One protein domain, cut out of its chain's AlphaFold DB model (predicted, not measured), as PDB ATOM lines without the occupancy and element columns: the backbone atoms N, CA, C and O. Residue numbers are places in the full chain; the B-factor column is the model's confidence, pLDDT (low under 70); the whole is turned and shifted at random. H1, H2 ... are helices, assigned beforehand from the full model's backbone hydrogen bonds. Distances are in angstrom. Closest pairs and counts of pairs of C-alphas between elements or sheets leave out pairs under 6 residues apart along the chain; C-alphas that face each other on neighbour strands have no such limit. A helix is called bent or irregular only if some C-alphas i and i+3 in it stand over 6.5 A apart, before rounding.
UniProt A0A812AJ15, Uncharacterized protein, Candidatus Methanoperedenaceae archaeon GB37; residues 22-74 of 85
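This is residues 22 to 74 of the 85 residues of an uncharacterized protein of Candidatus Methanoperedenaceae archaeon GB37 (UniProt A0A812AJ15). There is little regular structure here: two short helices, apart at the two ends of an elongated model, joined by a long winding link. After H1 the link folds back past it, swings out in a loop at residues 43 to 49 that stands free, and returns between the helices before turning into H2. The printed part has 53 residues, 21 of them in the named elements, H1 then H2, with no named strand; the class is all helix. It is only just extended, close to loose, with a radius of gyration of the C-alphas of 15.3 A and spans of 46 by 25 by 15 A.

Find C-alpha 22 at (99.051, 14.301, 163.603); from there H1, residues 22 to 30, runs 12.2 A. Go on to C-alpha 59 at (100.452, 25.623, 175.224), where H2, residues 59 to 70, begins; it runs 16.1 A to C-alpha 70 at (85.948, 28.819, 181.484). H2 is neither bent nor irregular, but only just: C-alphas 60 and 63 are 6.0 A apart.

H1 and H2 are apart, with no C-alpha of the one within 8 A of the other. In H1 every O i to N i+4 pair is within hydrogen-bond range; in H2, 7 of 8 are.

The C-alphas farthest apart, of Lys 35 and Asn 74, are 47.2 A apart. The link from H1 to H2, residues 31 to 58, is long. The printed part has no cut, and no printed residue has a pLDDT under 70.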
ATOM      1  N   THR A  22      98.793  13.910 165.000       98.00
ATOM      2  CA  THR A  22      99.051  14.301 163.603       98.00
ATOM      3  C   THR A  22      99.699  13.170 162.813       98.00
ATOM      4  O   THR A  22      99.198  12.787 161.756       98.00
ATOM      5  N   LYS A  23     100.756  12.549 163.356       97.88
ATOM      6  CA  LYS A  23     101.441  11.420 162.699       97.88
ATOM      7  C   LYS A  23     100.532  10.201 162.534       97.88
ATOM      8  O   LYS A  23     100.476   9.626 161.453       97.88
ATOM      9  N   LYS A  24      99.759   9.851 163.570       97.69
ATOM     10  CA  LYS A  24      98.809   8.724 163.528       97.69
ATOM     11  C   LYS A  24      97.725   8.947 162.471       97.69
ATOM     12  O   LYS A  24      97.348   8.010 161.777       97.69
ATOM     13  N   VAL A  25      97.216  10.174 162.345       97.50
ATOM     14  CA  VAL A  25      96.235  10.537 161.310       97.50
ATOM     15  C   VAL A  25      96.878  10.473 159.924       97.50
ATOM     16  O   VAL A  25      96.299   9.857 159.030       97.50
ATOM     17  N   GLN A  26      98.084  11.023 159.755       96.88
ATOM     18  CA  GLN A  26      98.805  11.003 158.479       96.88
ATOM     19  C   GLN A  26      99.048   9.572 157.978       96.88
ATOM     20  O   GLN A  26      98.741   9.272 156.830       96.88
ATOM     21  N   GLU A  27      99.476   8.656 158.851       96.62
ATOM     22  CA  GLU A  27      99.651   7.237 158.507       96.62
ATOM     23  C   GLU A  27      98.357   6.607 157.953       96.62
ATOM     24  O   GLU A  27      98.379   5.815 157.004       96.62
ATOM     25  N   LYS A  28      97.194   6.975 158.511       96.44
ATOM     26  CA  LYS A  28      95.895   6.502 158.012       96.44
ATOM     27  C   LYS A  28      95.543   7.111 156.661       96.44
ATOM     28  O   LYS A  28      95.048   6.374 155.802       96.44
ATOM     29  N   VAL A  29      95.833   8.393 156.457       95.62
ATOM     30  CA  VAL A  29      95.638   9.089 155.176       95.62
ATOM     31  C   VAL A  29      96.505   8.470 154.079       95.62
ATOM     32  O   VAL A  29      95.974   8.099 153.031       95.62
ATOM     33  N   ASP A  30      97.792   8.239 154.342       95.00
ATOM     34  CA  ASP A  30      98.726   7.638 153.381       95.00
ATOM     35  C   ASP A  30      98.259   6.235 152.961       95.00
ATOM     36  O   ASP A  30      98.214   5.894 151.776       95.00
ATOM     37  N   SER A  31      97.787   5.438 153.926       94.31
ATOM     38  CA  SER A  31      97.234   4.101 153.671       94.31
ATOM     39  C   SER A  31      95.894   4.105 152.916       94.31
ATOM     40  O   SER A  31      95.400   3.046 152.510       94.31
ATOM     41  N   ALA A  32      95.232   5.259 152.785       94.12
ATOM     42  CA  ALA A  32      93.930   5.350 152.136       94.12
ATOM     43  C   ALA A  32      94.040   5.340 150.608       94.12
ATOM     44  O   ALA A  32      93.069   4.980 149.933       94.12
ATOM     45  N   GLY A  33      95.203   5.693 150.047       91.75
ATOM     46  CA  GLY A  33      95.408   5.784 148.599       91.75
ATOM     47  C   GLY A  33      94.417   6.741 147.925       91.75
ATOM     48  O   GLY A  33      93.945   6.464 146.822       91.75
ATOM     49  N   VAL A  34      94.019   7.803 148.633       93.25
ATOM     50  CA  VAL A  34      93.168   8.895 148.143       93.25
ATOM     51  C   VAL A  34      94.082  10.088 147.888       93.25
ATOM     52  O   VAL A  34      94.811  10.486 148.788       93.25
ATOM     53  N   LYS A  35      94.071  10.634 146.667       92.75
ATOM     54  CA  LYS A  35      94.928  11.777 146.304       92.75
ATOM     55  C   LYS A  35      94.339  13.120 146.732       92.75
ATOM     56  O   LYS A  35      95.080  14.005 147.132       92.75
ATOM     57  N   GLU A  36      93.019  13.254 146.648       95.62
ATOM     58  CA  GLU A  36      92.282  14.483 146.949       95.62
ATOM     59  C   GLU A  36      90.960  14.114 147.626       95.62
ATOM     60  O   GLU A  36      90.281  13.169 147.209       95.62
ATOM     61  N   GLY A  37      90.604  14.828 148.693       94.38
ATOM     62  CA  GLY A  37      89.405  14.543 149.473       94.38
ATOM     63  C   GLY A  37      89.377  15.274 150.810       94.38
ATOM     64  O   GLY A  37      90.112  16.233 151.025       94.38
ATOM     65  N   ILE A  38      88.511  14.802 151.706       96.69
ATOM     66  CA  ILE A  38      88.318  15.346 153.053       96.69
ATOM     67  C   ILE A  38      88.629  14.249 154.071       96.69
ATOM     68  O   ILE A  38      88.255  13.091 153.875       96.69
ATOM     69  N   VAL A  39      89.291  14.625 155.165       96.81
ATOM     70  CA  VAL A  39      89.527  13.762 156.325       96.81
ATOM     71  C   VAL A  39      88.669  14.262 157.478       96.81
ATOM     72  O   VAL A  39      88.791  15.412 157.890       96.81
ATOM     73  N   THR A  40      87.827  13.386 158.019       97.56
ATOM     74  CA  THR A  40      87.075  13.650 159.249       97.56
ATOM     75  C   THR A  40      87.722  12.882 160.390       97.56
ATOM     76  O   THR A  40      87.786  11.654 160.350       97.56
ATOM     77  N   VAL A  41      88.177  13.597 161.417       97.81
ATOM     78  CA  VAL A  41      88.663  12.998 162.665       97.81
ATOM     79  C   VAL A  41      87.571  13.163 163.714       97.81
ATOM     80  O   VAL A  41      87.067  14.265 163.919       97.81
ATOM     81  N   PHE A  42      87.179  12.063 164.351       97.12
ATOM     82  CA  PHE A  42      86.067  12.033 165.294       97.12
ATOM     83  C   PHE A  42      86.428  11.200 166.525       97.12
ATOM     84  O   PHE A  42      86.951  10.092 166.388       97.12
ATOM     85  N   ILE A  43      86.126  11.729 167.712       95.44
ATOM     86  CA  ILE A  43      86.274  11.033 168.989       95.44
ATOM     87  C   ILE A  43      84.884  10.614 169.488       95.44
ATOM     88  O   ILE A  43      84.019  11.471 169.663       95.44
ATOM     89  N   PRO A  44      84.623   9.313 169.696       93.81
ATOM     90  CA  PRO A  44      83.369   8.874 170.290       93.81
ATOM     91  C   PRO A  44      83.376   9.170 171.798       93.81
ATOM     92  O   PRO A  44      84.132   8.553 172.543       93.81
ATOM     93  N   GLY A  45      82.534  10.101 172.249       92.38
ATOM     94  CA  GLY A  45      82.377  10.459 173.664       92.38
ATOM     95  C   GLY A  45      82.086  11.948 173.865       92.38
ATOM     96  O   GLY A  45      82.205  12.733 172.930       92.38
ATOM     97  N   SER A  46      81.691  12.331 175.082       90.69
ATOM     98  CA  SER A  46      81.359  13.721 175.447       90.69
ATOM     99  C   SER A  46      82.457  14.442 176.236       90.69
ATOM    100  O   SER A  46      82.400  15.659 176.373       90.69
ATOM    101  N   THR A  47      83.449  13.716 176.754       91.44
ATOM    102  CA  THR A  47      84.472  14.237 177.682       91.44
ATOM    103  C   THR A  47      85.852  14.426 177.043       91.44
ATOM    104  O   THR A  47      86.801  14.813 177.718       91.44
ATOM    105  N   GLY A  48      85.979  14.172 175.739       92.62
ATOM    106  CA  GLY A  48      87.197  14.403 174.963       92.62
ATOM    107  C   GLY A  48      86.938  15.335 173.781       92.62
ATOM    108  O   GLY A  48      85.810  15.452 173.308       92.62
ATOM    109  N   SER A  49      87.985  15.991 173.284       94.06
ATOM    110  CA  SER A  49      87.893  16.907 172.142       94.06
ATOM    111  C   SER A  49      89.011  16.662 171.128       94.06
ATOM    112  O   SER A  49      90.053  16.092 171.451       94.06
ATOM    113  N   ILE A  50      88.773  17.081 169.884       96.50
ATOM    114  CA  ILE A  50      89.774  17.135 168.816       96.50
ATOM    115  C   ILE A  50      89.907  18.596 168.411       96.50
ATOM    116  O   ILE A  50      88.906  19.267 168.165       96.50
ATOM    117  N   SER A  51      91.140  19.083 168.330       96.06
ATOM    118  CA  SER A  51      91.444  20.444 167.902       96.06
ATOM    119  C   SER A  51      92.759  20.468 167.129       96.06
ATOM    120  O   SER A  51      93.506  19.489 167.120       96.06
ATOM    121  N   THR A  52      93.043  21.593 166.482       97.19
ATOM    122  CA  THR A  52      94.311  21.861 165.803       97.19
ATOM    123  C   THR A  52      94.957  23.083 166.430       97.19
ATOM    124  O   THR A  52      94.404  24.181 166.362       97.19
ATOM    125  N   VAL A  53      96.123  22.888 167.037       96.38
ATOM    126  CA  VAL A  53      96.912  23.920 167.716       96.38
ATOM    127  C   VAL A  53      98.399  23.599 167.569       96.38
ATOM    128  O   VAL A  53      98.755  22.481 167.195       96.38
ATOM    129  N   GLU A  54      99.274  24.552 167.878       97.38
ATOM    130  CA  GLU A  54     100.706  24.269 168.000       97.38
ATOM    131  C   GLU A  54     100.967  23.351 169.205       97.38
ATOM    132  O   GLU A  54     100.544  23.640 170.324       97.38
ATOM    133  N   TYR A  55     101.648  22.224 168.987       96.56
ATOM    134  CA  TYR A  55     101.932  21.266 170.055       96.56
ATOM    135  C   TYR A  55     103.294  21.539 170.698       96.56
ATOM    136  O   TYR A  55     104.308  20.940 170.340       96.56
ATOM    137  N   GLU A  56     103.311  22.458 171.663       97.44
ATOM    138  CA  GLU A  56     104.525  22.881 172.364       97.44
ATOM    139  C   GLU A  56     104.340  22.894 173.903       97.44
ATOM    140  O   GLU A  56     103.203  22.896 174.389       97.44
ATOM    141  N   PRO A  57     105.422  22.807 174.706       95.69
ATOM    142  CA  PRO A  57     105.338  22.629 176.164       95.69
ATOM    143  C   PRO A  57     104.585  23.714 176.961       95.69
ATOM    144  O   PRO A  57     104.111  23.435 178.065       95.69
ATOM    145  N   GLY A  58     104.534  24.951 176.476       97.38
ATOM    146  CA  GLY A  58     103.797  26.079 177.046       97.38
ATOM    147  C   GLY A  58     102.294  25.943 176.835       97.38
ATOM    148  O   GLY A  58     101.539  25.916 177.806       97.38
ATOM    149  N   LEU A  59     101.857  25.738 175.595       96.38
ATOM    150  CA  LEU A  59     100.452  25.623 175.224       96.38
ATOM    151  C   LEU A  59      99.793  24.386 175.841       96.38
ATOM    152  O   LEU A  59      98.635  24.449 176.257       96.38
ATOM    153  N   GLN A  60     100.560  23.305 176.016       94.50
ATOM    154  CA  GLN A  60     100.141  22.137 176.799       94.50
ATOM    155  C   GLN A  60      99.758  22.483 178.249       94.50
ATOM    156  O   GLN A  60      99.014  21.741 178.882       94.50
ATOM    157  N   LYS A  61     100.248  23.602 178.796       95.31
ATOM    158  CA  LYS A  61      99.851  24.121 180.115       95.31
ATOM    159  C   LYS A  61      98.742  25.159 179.997       95.31
ATOM    160  O   LYS A  61      97.865  25.213 180.858       95.31
ATOM    161  N   ASP A  62      98.783  25.995 178.966       97.00
ATOM    162  CA  ASP A  62      97.879  27.138 178.844       97.00
ATOM    163  C   ASP A  62      96.459  26.748 178.436       97.00
ATOM    164  O   ASP A  62      95.511  27.352 178.941       97.00
ATOM    165  N   ILE A  63      96.282  25.707 177.614       96.19
ATOM    166  CA  ILE A  63      94.948  25.199 177.261       96.19
ATOM    167  C   ILE A  63      94.211  24.662 178.500       96.19
ATOM    168  O   ILE A  63      93.122  25.170 178.780       96.19
ATOM    169  N   PRO A  64      94.775  23.739 179.309       94.50
ATOM    170  CA  PRO A  64      94.127  23.300 180.547       94.50
ATOM    171  C   PRO A  64      93.805  24.456 181.502       94.50
ATOM    172  O   PRO A  64      92.710  24.522 182.050       94.50
ATOM    173  N   ARG A  65      94.709  25.436 181.643       96.81
ATOM    174  CA  ARG A  65      94.471  26.642 182.462       96.81
ATOM    175  C   ARG A  65      93.364  27.543 181.913       96.81
ATOM    176  O   ARG A  65      92.708  28.249 182.673       96.81
ATOM    177  N   ALA A  66      93.202  27.623 180.596       96.75
ATOM    178  CA  ALA A  66      92.094  28.349 179.985       96.75
ATOM    179  C   ALA A  66      90.770  27.627 180.238       96.75
ATOM    180  O   ALA A  66      89.814  28.272 180.660       96.75
ATOM    181  N   MET A  67      90.745  26.303 180.073       95.50
ATOM    182  CA  MET A  67      89.564  25.490 180.355       95.50
ATOM    183  C   MET A  67      89.138  25.595 181.818       95.50
ATOM    184  O   MET A  67      87.972  25.870 182.064       95.50
ATOM    185  N   GLU A  68      90.074  25.533 182.770       96.12
ATOM    186  CA  GLU A  68      89.768  25.689 184.202       96.12
ATOM    187  C   GLU A  68      89.178  27.071 184.542       96.12
ATOM    188  O   GLU A  68      88.421  27.215 185.493       96.12
ATOM    189  N   ARG A  69      89.487  28.114 183.760       97.31
ATOM    190  CA  ARG A  69      88.868  29.442 183.927       97.31
ATOM    191  C   ARG A  69      87.471  29.531 183.312       97.31
ATOM    192  O   ARG A  69      86.659  30.313 183.792       97.31
ATOM    193  N   ILE A  70      87.216  28.793 182.231       96.75
ATOM    194  CA  ILE A  70      85.948  28.819 181.484       96.75
ATOM    195  C   ILE A  70      84.913  27.893 182.132       96.75
ATOM    196  O   ILE A  70      83.754  28.269 182.278       96.75
ATOM    197  N   ALA A  71      85.340  26.693 182.512       94.75
ATOM    198  CA  ALA A  71      84.543  25.646 183.132       94.75
ATOM    199  C   ALA A  71      85.376  25.016 184.266       94.75
ATOM    200  O   ALA A  71      86.012  23.983 184.055       94.75
ATOM    201  N   PRO A  72      85.428  25.662 185.445       95.44
ATOM    202  CA  PRO A  72      86.221  25.184 186.573       95.44
ATOM    203  C   PRO A  72      85.796  23.780 186.992       95.44
ATOM    204  O   PRO A  72      84.597  23.510 187.060       95.44
ATOM    205  N   ALA A  73      86.746  22.903 187.311       92.19
ATOM    206  CA  ALA A  73      86.440  21.538 187.736       92.19
ATOM    207  C   ALA A  73      85.891  21.483 189.174       92.19
ATOM    208  O   ALA A  73      85.112  20.599 189.516       92.19
ATOM    209  N   ASN A  74      86.283  22.441 190.021       92.31
ATOM    210  CA  ASN A  74      85.971  22.446 191.452       92.31
ATOM    211  C   ASN A  74      84.760  23.330 191.805       92.31
ATOM    212  O   ASN A  74      84.849  24.204 192.672       92.31
TER     213      ASN A  74